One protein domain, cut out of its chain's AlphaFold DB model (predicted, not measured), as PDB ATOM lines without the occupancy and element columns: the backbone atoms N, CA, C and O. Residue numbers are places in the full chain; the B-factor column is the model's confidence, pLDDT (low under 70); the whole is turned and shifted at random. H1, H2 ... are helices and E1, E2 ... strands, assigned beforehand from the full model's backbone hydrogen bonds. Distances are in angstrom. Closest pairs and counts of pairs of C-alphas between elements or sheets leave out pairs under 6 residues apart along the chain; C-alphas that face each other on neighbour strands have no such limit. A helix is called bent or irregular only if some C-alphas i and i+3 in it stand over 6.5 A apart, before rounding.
ATOM      1  N   GLU A   2     107.574 105.831  85.496       53.47
ATOM      2  CA  GLU A   2     108.638 105.550  84.530       53.47
ATOM      3  C   GLU A   2     109.581 104.425  85.002       53.47
ATOM      4  O   GLU A   2     110.063 103.609  84.218       53.47
ATOM      5  N   SER A   3     109.771 104.296  86.322       56.09
ATOM      6  CA  SER A   3     110.640 103.280  86.938       56.09
ATOM      7  C   SER A   3     110.266 101.827  86.588       56.09
ATOM      8  O   SER A   3     111.088 100.932  86.812       56.09
ATOM      9  N   SER A   4     109.055 101.565  86.074       66.00
ATOM     10  CA  SER A   4     108.664 100.223  85.620       66.00
ATOM     11  C   SER A   4     109.310  99.838  84.283       66.00
ATOM     12  O   SER A   4     109.580  98.660  84.059       66.00
ATOM     13  N   GLU A   5     109.593 100.807  83.412       71.25
ATOM     14  CA  GLU A   5     110.086 100.572  82.050       71.25
ATOM     15  C   GLU A   5     111.579 100.266  82.022       71.25
ATOM     16  O   GLU A   5     111.975  99.311  81.363       71.25
ATOM     17  N   ILE A   6     112.381 100.959  82.838       75.81
ATOM     18  CA  ILE A   6     113.788 100.600  83.095       75.81
ATOM     19  C   ILE A   6     113.899  99.141  83.558       75.81
ATOM     20  O   ILE A   6     114.703  98.381  83.026       75.81
ATOM     21  N   THR A   7     113.056  98.714  84.505       76.81
ATOM     22  CA  THR A   7     113.103  97.339  85.037       76.81
ATOM     23  C   THR A   7     112.643  96.314  83.986       76.81
ATOM     24  O   THR A   7     113.261  95.262  83.847       76.81
ATOM     25  N   LYS A   8     111.604  96.622  83.192       78.75
ATOM     26  CA  LYS A   8     111.169  95.783  82.055       78.75
ATOM     27  C   LYS A   8     112.271  95.649  80.996       78.75
ATOM     28  O   LYS A   8     112.557  94.535  80.569       78.75
ATOM     29  N   LEU A   9     112.912  96.757  80.618       83.06
ATOM     30  CA  LEU A   9     114.020  96.791  79.662       83.06
ATOM     31  C   LEU A   9     115.224  95.991  80.182       83.06
ATOM     32  O   LEU A   9     115.757  95.161  79.452       83.06
ATOM     33  N   ALA A  10     115.612  96.171  81.449       80.88
ATOM     34  CA  ALA A  10     116.698  95.413  82.071       80.88
ATOM     35  C   ALA A  10     116.400  93.905  82.117       80.88
ATOM     36  O   ALA A  10     117.281  93.100  81.823       80.88
ATOM     37  N   LEU A  11     115.165  93.502  82.433       82.00
ATOM     38  CA  LEU A  11     114.750  92.094  82.399       82.00
ATOM     39  C   LEU A  11     114.787  91.513  80.980       82.00
ATOM     40  O   LEU A  11     115.321  90.422  80.790       82.00
ATOM     41  N   LEU A  12     114.279  92.242  79.982       81.69
ATOM     42  CA  LEU A  12     114.262  91.795  78.588       81.69
ATOM     43  C   LEU A  12     115.691  91.690  78.027       81.69
ATOM     44  O   LEU A  12     116.060  90.668  77.452       81.69
ATOM     45  N   LEU A  13     116.546  92.683  78.281       84.12
ATOM     46  CA  LEU A  13     117.950  92.653  77.861       84.12
ATOM     47  C   LEU A  13     118.790  91.625  78.640       84.12
ATOM     48  O   LEU A  13     119.733  91.084  78.072       84.12
ATOM     49  N   ARG A  14     118.417  91.232  79.865       82.44
ATOM     50  CA  ARG A  14     119.000  90.045  80.531       82.44
ATOM     51  C   ARG A  14     118.545  88.707  79.937       82.44
ATOM     52  O   ARG A  14     119.206  87.704  80.176       82.44
ATOM     53  N   GLN A  15     117.434  88.665  79.198       79.75
ATOM     54  CA  GLN A  15     116.917  87.441  78.567       79.75
ATOM     55  C   GLN A  15     117.314  87.305  77.091       79.75
ATOM     56  O   GLN A  15     117.431  86.187  76.587       79.75
ATOM     57  N   HIS A  16     117.480  88.421  76.375       77.31
ATOM     58  CA  HIS A  16     117.700  88.441  74.922       77.31
ATOM     59  C   HIS A  16     118.872  89.324  74.470       77.31
ATOM     60  O   HIS A  16     119.197  89.327  73.282       77.31
ATOM     61  N   GLY A  17     119.529  90.045  75.384       77.19
ATOM     62  CA  GLY A  17     120.581  91.008  75.057       77.19
ATOM     63  C   GLY A  17     121.787  90.407  74.336       77.19
ATOM     64  O   GLY A  17     122.334  91.061  73.454       77.19
ATOM     65  N   ASP A  18     122.132  89.144  74.599       75.69
ATOM     66  CA  ASP A  18     123.202  88.427  73.886       75.69
ATOM     67  C   ASP A  18     123.004  88.447  72.360       75.69
ATOM     68  O   ASP A  18     123.967  88.535  71.605       75.69
ATOM     69  N   LYS A  19     121.754  88.423  71.869       75.88
ATOM     70  CA  LYS A  19     121.459  88.503  70.428       75.88
ATOM     71  C   LYS A  19     121.805  89.864  69.815       75.88
ATOM     72  O   LYS A  19     122.145  89.920  68.637       75.88
ATOM     73  N   ILE A  20     121.710  90.928  70.612       79.00
ATOM     74  CA  ILE A  20     122.006  92.316  70.229       79.00
ATOM     75  C   ILE A  20     123.515  92.577  70.346       79.00
ATOM     76  O   ILE A  20     124.119  93.142  69.440       79.00
ATOM     77  N   LEU A  21     124.147  92.093  71.421       77.00
ATOM     78  CA  LEU A  21     125.600  92.183  71.624       77.00
ATOM     79  C   LEU A  21     126.407  91.351  70.612       77.00
ATOM     80  O   LEU A  21     127.565  91.660  70.355       77.00
ATOM     81  N   ASN A  22     125.799  90.330  70.004       70.12
ATOM     82  CA  ASN A  22     126.376  89.562  68.896       70.12
ATOM     83  C   ASN A  22     126.242  90.260  67.518       70.12
ATOM     84  O   ASN A  22     126.424  89.599  66.496       70.12
ATOM     85  N   GLY A  23     125.847  91.539  67.457       63.00
ATOM     86  CA  GLY A  23     125.756  92.353  66.229       63.00
ATOM     87  C   GLY A  23     124.620  91.990  65.254       63.00
ATOM     88  O   GLY A  23     124.242  92.801  64.414       63.00
ATOM     89  N   ASN A  24     124.029  90.797  65.379       68.62
ATOM     90  CA  ASN A  24     122.992  90.281  64.474       68.62
ATOM     91  C   ASN A  24     121.607  90.939  64.635       68.62
ATOM     92  O   ASN A  24     120.749  90.751  63.775       68.62
ATOM     93  N   HIS A  25     121.358  91.657  65.734       77.62
ATOM     94  CA  HIS A  25     120.089  92.339  65.999       77.62
ATOM     95  C   HIS A  25     120.332  93.756  66.518       77.62
ATOM     96  O   HIS A  25     121.232  93.990  67.320       77.62
ATOM     97  N   GLN A  26     119.481  94.690  66.103       85.00
ATOM     98  CA  GLN A  26     119.525  96.082  66.539       85.00
ATOM     99  C   GLN A  26     118.551  96.296  67.709       85.00
ATOM    100  O   GLN A  26     117.431  95.782  67.708       85.00
ATOM    101  N   LEU A  27     118.972  97.063  68.710       87.44
ATOM    102  CA  LEU A  27     118.153  97.511  69.831       87.44
ATOM    103  C   LEU A  27     117.195  98.609  69.355       87.44
ATOM    104  O   LEU A  27     117.666  99.682  69.003       87.44
ATOM    105  N   ALA A  28     115.878  98.387  69.369       88.06
ATOM    106  CA  ALA A  28     114.916  99.449  69.072       88.06
ATOM    107  C   ALA A  28     114.423 100.130  70.361       88.06
ATOM    108  O   ALA A  28     113.690  99.537  71.152       88.06
ATOM    109  N   LEU A  29     114.817 101.388  70.571       87.62
ATOM    110  CA  LEU A  29     114.325 102.237  71.661       87.62
ATOM    111  C   LEU A  29     113.336 103.271  71.130       87.62
ATOM    112  O   LEU A  29     113.430 103.696  69.978       87.62
ATOM    113  N   THR A  30     112.427 103.749  71.981       87.31
ATOM    114  CA  THR A  30     111.767 105.026  71.701       87.31
ATOM    115  C   THR A  30     112.655 106.197  72.130       87.31
ATOM    116  O   THR A  30     113.412 106.093  73.095       87.31
ATOM    117  N   ALA A  31     112.569 107.330  71.437       84.94
ATOM    118  CA  ALA A  31     113.337 108.537  71.742       84.94
ATOM    119  C   ALA A  31     113.036 109.071  73.154       84.94
ATOM    120  O   ALA A  31     113.936 109.521  73.857       84.94
ATOM    121  N   THR A  32     111.784 108.935  73.602       83.56
ATOM    122  CA  THR A  32     111.349 109.239  74.971       83.56
ATOM    123  C   THR A  32     111.937 108.275  76.005       83.56
ATOM    124  O   THR A  32     112.399 108.723  77.054       83.56
ATOM    125  N   LEU A  33     111.989 106.967  75.712       83.00
ATOM    126  CA  LEU A  33     112.635 105.977  76.583       83.00
ATOM    127  C   LEU A  33     114.147 106.224  76.680       83.00
ATOM    128  O   LEU A  33     114.700 106.146  77.773       83.00
ATOM    129  N   LEU A  34     114.811 106.572  75.573       85.44
ATOM    130  CA  LEU A  34     116.234 106.911  75.594       85.44
ATOM    131  C   LEU A  34     116.509 108.226  76.340       85.44
ATOM    132  O   LEU A  34     117.443 108.280  77.134       85.44
ATOM    133  N   GLN A  35     115.674 109.254  76.177       83.75
ATOM    134  CA  GLN A  35     115.779 110.473  76.987       83.75
ATOM    135  C   GLN A  35     115.642 110.163  78.492       83.75
ATOM    136  O   GLN A  35     116.424 110.661  79.303       83.75
ATOM    137  N   TYR A  36     114.700 109.293  78.872       81.25
ATOM    138  CA  TYR A  36     114.540 108.863  80.262       81.25
ATOM    139  C   TYR A  36     115.742 108.047  80.776       81.25
ATOM    140  O   TYR A  36     116.195 108.274  81.899       81.25
ATOM    141  N   LEU A  37     116.306 107.158  79.950       83.19
ATOM    142  CA  LEU A  37     117.537 106.424  80.267       83.19
ATOM    143  C   LEU A  37     118.726 107.368  80.474       83.19
ATOM    144  O   LEU A  37     119.432 107.225  81.465       83.19
ATOM    145  N   ASN A  38     118.911 108.367  79.607       85.12
ATOM    146  CA  ASN A  38     119.985 109.353  79.738       85.12
ATOM    147  C   ASN A  38     119.891 110.133  81.057       85.12
ATOM    148  O   ASN A  38     120.875 110.207  81.790       85.12
ATOM    149  N   ASN A  39     118.696 110.616  81.415       81.50
ATOM    150  CA  ASN A  39     118.459 111.265  82.709       81.50
ATOM    151  C   ASN A  39     118.760 110.321  83.890       81.50
ATOM    152  O   ASN A  39     119.332 110.742  84.894       81.50
ATOM    153  N   ALA A  40     118.411 109.036  83.773       77.88
ATOM    154  CA  ALA A  40     118.695 108.040  84.802       77.88
ATOM    155  C   ALA A  40     120.190 107.667  84.894       77.88
ATOM    156  O   ALA A  40     120.654 107.331  85.982       77.88
ATOM    157  N   PHE A  41     120.951 107.758  83.798       79.38
ATOM    158  CA  PHE A  41     122.401 107.542  83.792       79.38
ATOM    159  C   PHE A  41     123.184 108.709  84.402       79.38
ATOM    160  O   PHE A  41     124.219 108.461  85.014       79.38
ATOM    161  N   CYS A  42     122.691 109.952  84.336       71.44
ATOM    162  CA  CYS A  42     123.311 111.072  85.058       71.44
ATOM    163  C   CYS A  42     123.405 110.790  86.571       71.44
ATOM    164  O   CYS A  42     124.478 110.937  87.150       71.44
ATOM    165  N   MET A  43     122.339 110.251  87.180       65.31
ATOM    166  CA  MET A  43     122.344 109.850  88.600       65.31
ATOM    167  C   MET A  43     123.315 108.697  88.924       65.31
ATOM    168  O   MET A  43     123.620 108.470  90.091       65.31
ATOM    169  N   VAL A  44     123.773 107.933  87.925       63.94
ATOM    170  CA  VAL A  44     124.803 106.898  88.122       63.94
ATOM    171  C   VAL A  44     126.192 107.542  88.157       63.94
ATOM    172  O   VAL A  44     126.980 107.236  89.047       63.94
ATOM    173  N   VAL A  45     126.470 108.474  87.240       54.50
ATOM    174  CA  VAL A  45     127.771 109.160  87.140       54.50
ATOM    175  C   VAL A  45     128.056 110.041  88.363       54.50
ATOM    176  O   VAL A  45     129.176 110.033  88.866       54.50
ATOM    177  N   GLU A  46     127.047 110.734  88.901       48.72
ATOM    178  CA  GLU A  46     127.191 111.570  90.110       48.72
ATOM    179  C   GLU A  46     127.595 110.781  91.373       48.72
ATOM    180  O   GLU A  46     128.100 111.368  92.334       48.72
ATOM    181  N   HIS A  47     127.405 109.457  91.392       45.38
ATOM    182  CA  HIS A  47     127.828 108.616  92.510       45.38
ATOM    183  C   HIS A  47     129.298 108.170  92.428       45.38
ATOM    184  O   HIS A  47     129.932 108.053  93.478       45.38
ATOM    185  N   ASP A  48     129.865 107.982  91.230       44.53
ATOM    186  CA  ASP A  48     131.215 107.416  91.065       44.53
ATOM    187  C   ASP A  48     132.341 108.371  91.516       44.53
ATOM    188  O   ASP A  48     133.308 107.921  92.136       44.53
ATOM    189  N   GLU A  49     132.231 109.689  91.281       40.66
ATOM    190  CA  GLU A  49     133.326 110.635  91.590       40.66
ATOM    191  C   GLU A  49     133.608 110.817  93.096       40.66
ATOM    192  O   GLU A  49     134.679 111.300  93.466       40.66
ATOM    193  N   ASN A  50     132.693 110.403  93.981       40.22
ATOM    194  CA  ASN A  50     132.843 110.534  95.438       40.22
ATOM    195  C   ASN A  50     132.897 109.198  96.210       40.22
ATOM    196  O   ASN A  50     133.162 109.206  97.415       40.22
ATOM    197  N   SER A  51     132.676 108.038  95.575       38.38
ATOM    198  CA  SER A  51     132.540 106.753  96.287       38.38
ATOM    199  C   SER A  51     133.777 105.850  96.220       38.38
ATOM    200  O   SER A  51     133.727 104.714  95.740       38.38
ATOM    201  N   SER A  52     134.900 106.313  96.778       35.53
ATOM    202  CA  SER A  52     136.055 105.436  97.024       35.53
ATOM    203  C   SER A  52     135.683 104.258  97.952       35.53
ATOM    204  O   SER A  52     135.427 104.430  99.139       35.53
ATOM    205  N   PHE A  53     135.640 103.044  97.387       37.47
ATOM    206  CA  PHE A  53     135.455 101.762  98.087       37.47
ATOM    207  C   PHE A  53     134.321 101.708  99.139       37.47
ATOM    208  O   PHE A  53     134.551 101.437 100.318       37.47
ATOM    209  N   GLN A  54     133.062 101.823  98.696       33.62
ATOM    210  CA  GLN A  54     131.928 101.277  99.457       33.62
ATOM    211  C   GLN A  54     131.335 100.042  98.773       33.62
ATOM    212  O   GLN A  54     130.795 100.109  97.672       33.62
ATOM    213  N   VAL A  55     131.403  98.897  99.457       39.44
ATOM    214  CA  VAL A  55     130.672  97.684  99.067       39.44
ATOM    215  C   VAL A  55     129.204  97.891  99.437       39.44
ATOM    216  O   VAL A  55     128.827  97.759 100.602       39.44
ATOM    217  N   ILE A  56     128.375  98.254  98.452       37.16
ATOM    218  CA  ILE A  56     126.954  98.564  98.664       37.16
ATOM    219  C   ILE A  56     126.180  97.279  98.995       37.16
ATOM    220  O   ILE A  56     125.672  96.574  98.120       37.16
ATOM    221  N   HIS A  57     126.060  96.980 100.286       32.91
ATOM    222  CA  HIS A  57     125.226  95.890 100.775       32.91
ATOM    223  C   HIS A  57     123.732  96.234 100.655       32.91
ATOM    224  O   HIS A  57     123.147  96.857 101.536       32.91
ATOM    225  N   THR A  58     123.111  95.724  99.586       44.56
ATOM    226  CA  THR A  58     121.680  95.364  99.477       44.56
ATOM    227  C   THR A  58     120.626  96.440  99.786       44.56
ATOM    228  O   THR A  58     120.329  96.707 100.946       44.56
ATOM    229  N   THR A  59     119.918  96.920  98.750       42.75
ATOM    230  CA  THR A  59     118.427  97.015  98.722       42.75
ATOM    231  C   THR A  59     117.883  97.568  97.399       42.75
ATOM    232  O   THR A  59     116.826  97.130  96.952       42.75
ATOM    233  N   ASN A  60     118.594  98.483  96.732       56.12
ATOM    234  CA  ASN A  60     118.135  99.098  95.478       56.12
ATOM    235  C   ASN A  60     118.448  98.236  94.239       56.12
ATOM    236  O   ASN A  60     119.404  98.500  93.510       56.12
ATOM    237  N   SER A  61     117.590  97.251  93.945       62.38
ATOM    238  CA  SER A  61     117.634  96.481  92.685       62.38
ATOM    239  C   SER A  61     117.663  97.381  91.442       62.38
ATOM    240  O   SER A  61     118.419  97.127  90.513       62.38
ATOM    241  N   LYS A  62     116.922  98.495  91.482       65.38
ATOM    242  CA  LYS A  62     116.857  99.510  90.419       65.38
ATOM    243  C   LYS A  62     118.222 100.085  90.025       65.38
ATOM    244  O   LYS A  62     118.431 100.373  88.854       65.38
ATOM    245  N   LEU A  63     119.149 100.238  90.978       71.06
ATOM    246  CA  LEU A  63     120.508 100.705  90.677       71.06
ATOM    247  C   LEU A  63     121.316  99.609  89.973       71.06
ATOM    248  O   LEU A  63     122.008  99.898  89.007       71.06
ATOM    249  N   HIS A  64     121.188  98.344  90.384       74.25
ATOM    250  CA  HIS A  64     121.831  97.222  89.683       74.25
ATOM    251  C   HIS A  64     121.256  97.012  88.270       74.25
ATOM    252  O   HIS A  64     121.980  96.617  87.357       74.25
ATOM    253  N   ASP A  65     119.968  97.299  88.071       79.50
ATOM    254  CA  ASP A  65     119.329  97.319  86.753       79.50
ATOM    255  C   ASP A  65     119.842  98.487  85.893       79.50
ATOM    256  O   ASP A  65     120.132  98.282  84.716       79.50
ATOM    257  N   LEU A  66     120.048  99.674  86.476       81.25
ATOM    258  CA  LEU A  66     120.627 100.831  85.783       81.25
ATOM    259  C   LEU A  66     122.107 100.658  85.425       81.25
ATOM    260  O   LEU A  66     122.459 100.907  84.276       81.25
ATOM    261  N   HIS A  67     122.957 100.181  86.341       80.25
ATOM    262  CA  HIS A  67     124.353  99.849  86.024       80.25
ATOM    263  C   HIS A  67     124.424  98.786  84.919       80.25
ATOM    264  O   HIS A  67     125.172  98.950  83.959       80.25
ATOM    265  N   PHE A  68     123.591  97.737  84.987       85.44
ATOM    266  CA  PHE A  68     123.503  96.743  83.914       85.44
ATOM    267  C   PHE A  68     123.121  97.376  82.567       85.44
ATOM    268  O   PHE A  68     123.754  97.068  81.562       85.44
ATOM    269  N   LEU A  69     122.126  98.268  82.530       84.94
ATOM    270  CA  LEU A  69     121.718  98.950  81.298       84.94
ATOM    271  C   LEU A  69     122.798  99.893  80.755       84.94
ATOM    272  O   LEU A  69     123.007  99.925  79.546       84.94
ATOM    273  N   HIS A  70     123.505 100.612  81.625       83.62
ATOM    274  CA  HIS A  70     124.620 101.492  81.267       83.62
ATOM    275  C   HIS A  70     125.798 100.709  80.659       83.62
ATOM    276  O   HIS A  70     126.323 101.064  79.601       83.62
ATOM    277  N   ASP A  71     126.165  99.587  81.282       83.06
ATOM    278  CA  ASP A  71     127.220  98.680  80.819       83.06
ATOM    279  C   ASP A  71     126.813  97.855  79.591       83.06
ATOM    280  O   ASP A  71     127.677  97.306  78.898       83.06
ATOM    281  N   PHE A  72     125.509  97.711  79.345       86.38
ATOM    282  CA  PHE A  72     124.956  97.086  78.149       86.38
ATOM    283  C   PHE A  72     124.983  98.066  76.972       86.38
ATOM    284  O   PHE A  72     125.542  97.740  75.931       86.38
ATOM    285  N   ILE A  73     124.457  99.284  77.154       86.94
ATOM    286  CA  ILE A  73     124.365 100.328  76.121       86.94
ATOM    287  C   ILE A  73     125.732 100.718  75.552       86.94
ATOM    288  O   ILE A  73     125.863 100.852  74.339       86.94
ATOM    289  N   GLN A  74     126.780 100.779  76.380       85.12
ATOM    290  CA  GLN A  74     128.148 101.010  75.896       85.12
ATOM    291  C   GLN A  74     128.656  99.935  74.913       85.12
ATOM    292  O   GLN A  74     129.579 100.208  74.151       85.12
ATOM    293  N   LYS A  75     128.069  98.730  74.922       86.31
ATOM    294  CA  LYS A  75     128.435  97.582  74.072       86.31
ATOM    295  C   LYS A  75     127.445  97.335  72.926       86.31
ATOM    296  O   LYS A  75     127.627  96.376  72.182       86.31
ATOM    297  N   VAL A  76     126.381  98.133  72.806       88.94
ATOM    298  CA  VAL A  76     125.367  97.964  71.756       88.94
ATOM    299  C   VAL A  76     125.945  98.393  70.415       88.94
ATOM    300  O   VAL A  76     126.255  99.563  70.216       88.94
ATOM    301  N   GLU A  77     126.033  97.440  69.489       86.62
ATOM    302  CA  GLU A  77     126.479  97.694  68.119       86.62
ATOM    303  C   GLU A  77     125.331  98.222  67.232       86.62
ATOM    304  O   GLU A  77     125.556  99.076  66.385       86.62
ATOM    305  N   GLY A  78     124.080  97.796  67.436       89.38
ATOM    306  CA  GLY A  78     122.926  98.261  66.648       89.38
ATOM    307  C   GLY A  78     121.890  99.024  67.480       89.38
ATOM    308  O   GLY A  78     121.367  98.432  68.418       89.38
ATOM    309  N   LEU A  79     121.517 100.262  67.131       91.31
ATOM    310  CA  LEU A  79     120.473 101.042  67.833       91.31
ATOM    311  C   LEU A  79     119.461 101.698  66.870       91.31
ATOM    312  O   LEU A  79     119.709 102.761  66.326       91.31
ATOM    313  N   ILE A  80     118.264 101.140  66.709       89.75
ATOM    314  CA  ILE A  80     117.146 101.896  66.121       89.75
ATOM    315  C   ILE A  80     116.604 102.829  67.218       89.75
ATOM    316  O   ILE A  80     116.274 102.372  68.311       89.75
ATOM    317  N   ILE A  81     116.464 104.126  66.957       90.50
ATOM    318  CA  ILE A  81     115.667 105.022  67.814       90.50
ATOM    319  C   ILE A  81     114.341 105.262  67.094       90.50
ATOM    320  O   ILE A  81     114.283 105.276  65.876       90.50
ATOM    321  N   SER A  82     113.241 105.421  67.813       89.44
ATOM    322  CA  SER A  82     111.926 105.659  67.217       89.44
ATOM    323  C   SER A  82     111.155 106.702  68.012       89.44
ATOM    324  O   SER A  82     111.065 106.639  69.229       89.44
ATOM    325  N   HIS A  83     110.585 107.699  67.362       85.69
ATOM    326  CA  HIS A  83     109.658 108.628  68.011       85.69
ATOM    327  C   HIS A  83     108.214 108.359  67.571       85.69
ATOM    328  O   HIS A  83     107.958 107.609  66.626       85.69
ATOM    329  N   GLY A  84     107.264 108.933  68.298       72.88
ATOM    330  CA  GLY A  84     105.837 108.779  68.032       72.88
ATOM    331  C   GLY A  84     105.186 110.067  67.543       72.88
ATOM    332  O   GLY A  84     105.847 111.036  67.177       72.88
ATOM    333  N   ALA A  85     103.858 110.076  67.617       59.19
ATOM    334  CA  ALA A  85     103.008 111.215  67.286       59.19
ATOM    335  C   ALA A  85     103.201 112.457  68.180       59.19
ATOM    336  O   ALA A  85     102.748 113.552  67.841       59.19
ATOM    337  N   SER A  86     103.818 112.272  69.348       66.50
ATOM    338  CA  SER A  86     104.060 113.292  70.364       66.50
ATOM    339  C   SER A  86     105.076 114.346  69.915       66.50
ATOM    340  O   SER A  86     105.920 114.111  69.053       66.50
ATOM    341  N   THR A  87     105.076 115.514  70.554       67.94
ATOM    342  CA  THR A  87     106.243 116.406  70.527       67.94
ATOM    343  C   THR A  87     107.328 115.862  71.456       67.94
ATOM    344  O   THR A  87     107.060 115.552  72.618       67.94
ATOM    345  N   LEU A  88     108.559 115.728  70.948       70.81
ATOM    346  CA  LEU A  88     109.720 115.358  71.761       70.81
ATOM    347  C   LEU A  88     110.030 116.503  72.742       70.81
ATOM    348  O   LEU A  88     109.994 117.671  72.356       70.81
ATOM    349  N   LYS A  89     110.306 116.186  74.012       63.16
ATOM    350  CA  LYS A  89     110.462 117.177  75.093       63.16
ATOM    351  C   LYS A  89     111.901 117.259  75.608       63.16
ATOM    352  O   LYS A  89     112.154 117.066  76.794       63.16
ATOM    353  N   GLY A  90     112.833 117.565  74.709       70.38
ATOM    354  CA  GLY A  90     114.249 117.780  75.018       70.38
ATOM    355  C   GLY A  90     115.183 116.831  74.270       70.38
ATOM    356  O   GLY A  90     114.752 116.047  73.425       70.38
ATOM    357  N   ASN A  91     116.477 116.957  74.557       80.12
ATOM    358  CA  ASN A  91     117.535 116.353  73.756       80.12
ATOM    359  C   ASN A  91     117.759 114.863  74.059       80.12
ATOM    360  O   ASN A  91     117.608 114.393  75.188       80.12
ATOM    361  N   VAL A  92     118.177 114.135  73.027       84.44
ATOM    362  CA  VAL A  92     118.513 112.712  73.038       84.44
ATOM    363  C   VAL A  92     120.025 112.578  72.868       84.44
ATOM    364  O   VAL A  92     120.546 112.645  71.757       84.44
ATOM    365  N   ASP A  93     120.731 112.402  73.983       84.06
ATOM    366  CA  ASP A  93     122.164 112.100  73.979       84.06
ATOM    367  C   ASP A  93     122.414 110.665  73.482       84.06
ATOM    368  O   ASP A  93     121.828 109.709  73.995       84.06
ATOM    369  N   ILE A  94     123.296 110.513  72.493       88.06
ATOM    370  CA  ILE A  94     123.793 109.214  72.016       88.06
ATOM    371  C   ILE A  94     125.274 108.975  72.365       88.06
ATOM    372  O   ILE A  94     125.794 107.897  72.087       88.06
ATOM    373  N   SER A  95     125.940 109.902  73.072       85.19
ATOM    374  CA  SER A  95     127.353 109.778  73.490       85.19
ATOM    375  C   SER A  95     127.658 108.557  74.370       85.19
ATOM    376  O   SER A  95     128.818 108.166  74.519       85.19
ATOM    377  N   LYS A  96     126.631 107.940  74.971       82.69
ATOM    378  CA  LYS A  96     126.769 106.749  75.825       82.69
ATOM    379  C   LYS A  96     127.016 105.462  75.021       82.69
ATOM    380  O   LYS A  96     127.544 104.498  75.575       82.69
ATOM    381  N   PHE A  97     126.679 105.433  73.730       86.81
ATOM    382  CA  PHE A  97     126.825 104.262  72.857       86.81
ATOM    383  C   PHE A  97     128.230 104.206  72.230       86.81
ATOM    384  O   PHE A  97     128.425 104.474  71.049       86.81
ATOM    385  N   ARG A  98     129.237 103.872  73.046       83.31
ATOM    386  CA  ARG A  98     130.666 103.928  72.665       83.31
ATOM    387  C   ARG A  98     131.100 102.947  71.571       83.31
ATOM    388  O   ARG A  98     132.052 103.241  70.862       83.31
ATOM    389  N   ASN A  99     130.424 101.808  71.447       85.50
ATOM    390  CA  ASN A  99     130.701 100.790  70.427       85.50
ATOM    391  C   ASN A  99     129.622 100.770  69.329       85.50
ATOM    392  O   ASN A  99     129.395  99.725  68.717       85.50
ATOM    393  N   LEU A 100     128.888 101.872  69.140       90.06
ATOM    394  CA  LEU A 100     127.804 101.909  68.163       90.06
ATOM    395  C   LEU A 100     128.334 101.639  66.756       90.06
ATOM    396  O   LEU A 100     129.416 102.103  66.424       90.06
ATOM    397  N   ARG A 101     127.579 100.876  65.960       90.50
ATOM    398  CA  ARG A 101     127.999 100.362  64.645       90.50
ATOM    399  C   ARG A 101     127.017 100.595  63.510       90.50
ATOM    400  O   ARG A 101     127.377 100.768  62.344       90.50
ATOM    401  N   TYR A 102     125.761 100.532  63.886       92.50
ATOM    402  CA  TYR A 102     124.600 100.869  63.107       92.50
ATOM    403  C   TYR A 102     123.683 101.563  64.095       92.50
ATOM    404  O   TYR A 102     123.480 101.086  65.213       92.50
ATOM    405  N   LEU A 103     123.038 102.627  63.673       92.75
ATOM    406  CA  LEU A 103     121.827 103.091  64.332       92.75
ATOM    407  C   LEU A 103     120.788 103.383  63.237       92.75
ATOM    408  O   LEU A 103     121.061 103.227  62.046       92.75
ATOM    409  N   GLU A 104     119.586 103.754  63.623       93.19
ATOM    410  CA  GLU A 104     118.550 104.262  62.730       93.19
ATOM    411  C   GLU A 104     117.545 105.039  63.579       93.19
ATOM    412  O   GLU A 104     116.635 104.429  64.137       93.19
ATOM    413  N   LEU A 105     117.680 106.364  63.742       91.81
ATOM    414  CA  LEU A 105     116.520 107.110  64.234       91.81
ATOM    415  C   LEU A 105     115.418 107.034  63.169       91.81
ATOM    416  O   LEU A 105     115.618 107.256  61.972       91.81
ATOM    417  N   ARG A 106     114.217 106.786  63.661       92.06
ATOM    418  CA  ARG A 106     112.953 107.050  63.013       92.06
ATOM    419  C   ARG A 106     112.217 108.083  63.871       92.06
ATOM    420  O   ARG A 106     112.291 108.049  65.095       92.06
ATOM    421  N   ARG A 107     111.472 108.999  63.263       85.81
ATOM    422  CA  ARG A 107     110.629 110.021  63.913       85.81
ATOM    423  C   ARG A 107     111.365 111.097  64.751       85.81
ATOM    424  O   ARG A 107     110.706 112.016  65.233       85.81
ATOM    425  N   VAL A 108     112.702 111.088  64.843       85.25
ATOM    426  CA  VAL A 108     113.509 112.034  65.658       85.25
ATOM    427  C   VAL A 108     114.106 113.182  64.822       85.25
ATOM    428  O   VAL A 108     114.796 112.906  63.838       85.25
ATOM    429  N   PRO A 109     113.896 114.465  65.181       83.06
ATOM    430  CA  PRO A 109     114.599 115.610  64.585       83.06
ATOM    431  C   PRO A 109     116.089 115.653  64.959       83.06
ATOM    432  O   PRO A 109     116.428 115.516  66.134       83.06
ATOM    433  N   LEU A 110     116.988 115.893  63.996       82.31
ATOM    434  CA  LEU A 110     118.437 115.805  64.251       82.31
ATOM    435  C   LEU A 110     118.966 116.897  65.198       82.31
ATOM    436  O   LEU A 110     119.813 116.608  66.033       82.31
ATOM    437  N   HIS A 111     118.385 118.102  65.182       78.62
ATOM    438  CA  HIS A 111     118.731 119.182  66.120       78.62
ATOM    439  C   HIS A 111     118.439 118.853  67.601       78.62
ATOM    440  O   HIS A 111     118.861 119.585  68.494       78.62
ATOM    441  N   MET A 112     117.702 117.770  67.880       79.38
ATOM    442  CA  MET A 112     117.469 117.265  69.235       79.38
ATOM    443  C   MET A 112     118.460 116.161  69.632       79.38
ATOM    444  O   MET A 112     118.469 115.766  70.793       79.38
ATOM    445  N   VAL A 113     119.304 115.665  68.725       85.56
ATOM    446  CA  VAL A 113     120.281 114.604  69.011       85.56
ATOM    447  C   VAL A 113     121.626 115.214  69.375       85.56
ATOM    448  O   VAL A 113     122.166 116.036  68.641       85.56
ATOM    449  N   THR A 114     122.193 114.797  70.504       84.62
ATOM    450  CA  THR A 114     123.493 115.282  70.985       84.62
ATOM    451  C   THR A 114     124.509 114.146  71.072       84.62
ATOM    452  O   THR A 114     124.159 112.977  71.217       84.62
ATOM    453  N   GLY A 115     125.795 114.477  70.935       79.75
ATOM    454  CA  GLY A 115     126.886 113.497  70.988       79.75
ATOM    455  C   GLY A 115     127.223 112.802  69.664       79.75
ATOM    456  O   GLY A 115     128.218 112.084  69.624       79.75
ATOM    457  N   LEU A 116     126.491 113.050  68.568       84.94
ATOM    458  CA  LEU A 116     126.817 112.501  67.240       84.94
ATOM    459  C   LEU A 116     128.278 112.784  66.794       84.94
ATOM    460  O   LEU A 116     128.929 111.842  66.339       84.94
ATOM    461  N   PRO A 117     128.864 113.988  66.994       82.56
ATOM    462  CA  PRO A 117     130.267 114.238  66.638       82.56
ATOM    463  C   PRO A 117     131.293 113.482  67.498       82.56
ATOM    464  O   PRO A 117     132.431 113.316  67.077       82.56
ATOM    465  N   LEU A 118     130.916 113.007  68.694       80.69
ATOM    466  CA  LEU A 118     131.813 112.214  69.551       80.69
ATOM    467  C   LEU A 118     131.980 110.790  69.025       80.69
ATOM    468  O   LEU A 118     133.033 110.187  69.210       80.69
ATOM    469  N   ILE A 119     130.939 110.265  68.379       85.62
ATOM    470  CA  ILE A 119     130.980 108.944  67.768       85.62
ATOM    471  C   ILE A 119     131.506 109.019  66.319       85.62
ATOM    472  O   ILE A 119     132.241 108.122  65.927       85.62
ATOM    473  N   GLN A 120     131.223 110.085  65.543       85.31
ATOM    474  CA  GLN A 120     131.392 110.197  64.066       85.31
ATOM    475  C   GLN A 120     132.583 109.459  63.402       85.31
ATOM    476  O   GLN A 120     132.464 108.929  62.297       85.31
ATOM    477  N   HIS A 121     133.726 109.403  64.083       85.56
ATOM    478  CA  HIS A 121     134.991 108.894  63.572       85.56
ATOM    479  C   HIS A 121     135.151 107.377  63.535       85.56
ATOM    480  O   HIS A 121     135.869 106.900  62.661       85.56
ATOM    481  N   HIS A 122     134.522 106.591  64.416       87.56
ATOM    482  CA  HIS A 122     134.719 105.134  64.352       87.56
ATOM    483  C   HIS A 122     134.084 104.481  63.109       87.56
ATOM    484  O   HIS A 122     134.237 103.296  62.874       87.56
ATOM    485  N   LEU A 123     133.341 105.210  62.288       90.88
ATOM    486  CA  LEU A 123     131.926 104.875  62.195       90.88
ATOM    487  C   LEU A 123     131.614 104.595  60.645       90.88
ATOM    488  O   LEU A 123     132.048 105.371  59.795       90.88
ATOM    489  N   LYS A 124     130.936 103.459  60.271       92.56
ATOM    490  CA  LYS A 124     130.520 102.734  58.992       92.56
ATOM    491  C   LYS A 124     129.066 102.745  58.349       92.56
ATOM    492  O   LYS A 124     129.041 102.738  57.118       92.56
TER     493      LYS A 124
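Overview. This is residues 2 to 124 of the 1025 residues of the protein "Serine/threonine-protein kinase 11-interacting protein" of Ephemera danica (UniProt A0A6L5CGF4). A small sheet of three parallel strands, E1, E2 and E3, stands next to a cluster of three helices, in which H3 packs on H1 and H2 while H1 and H2 graze the sheet with their residues 9 to 21 and 31 to 36, and the short helix H4 is set off from these three helices and is not on the sheet. Residues 46 to 60, from the end of H2 into the loop before H3, stick out from the body. The printed part has 123 residues, in the order H1 E1 H2 H3 E2 E3 H4, with sheet order E1 E2 E3; it is mostly helix and compact, with a radius of gyration of the C-alphas of 14.9 A and spans of 41 by 32 by 29 A.

Along the chain. H1, residues 3 to 21, begins at C-alpha 3 (110.640, 103.280, 86.938), is 24.1 A long and irregular, with C-alphas 15 and 18 7.9 A apart and a kink of 69 degrees near residue 15. E1 is residues 27 to 30; H2, residues 31 to 48, 26.3 A; H3, residues 61 to 73, 18.3 A; E2, residues 78 to 82; E3, residues 102 to 106. H4, residues 116 to 122, irregular with C-alphas 118 and 121 7.5 A apart, ends at C-alpha 122 (134.719, 105.134, 64.352).

Arrangement. N 29 and O 80 of E1 and E2 are 2.9 A apart, and N 81 and O 104 of E2 and E3 2.8 A, within hydrogen-bond range. E1, H2 H3, E2 form a strand-helix-strand unit, two parallel strands joined through helices, with a right-handed crossover. H1 and H2 only graze the sheet. H3 touches H1, closest C-alphas Ala 10 and Asp 65 at 5.7 A, and H2, Phe 41 and His 70 at 6.9 A. H4 is apart from H1, H2 and H3. Every O i to N i+4 pair is within range in H3, 11 of 15 in H1, 10 of 14 in H2 and 1 of 3 in H4, where 2 of 4 O i to N i+3 pairs are.

Size, cuts and confidence. The farthest C-alphas, Phe 53 and Ala 85, are 45.7 A apart. The printed part has no cut; the links H2 to H3 and E2 to E3 are long. Low confidence, under 70, includes residues 43 to 62.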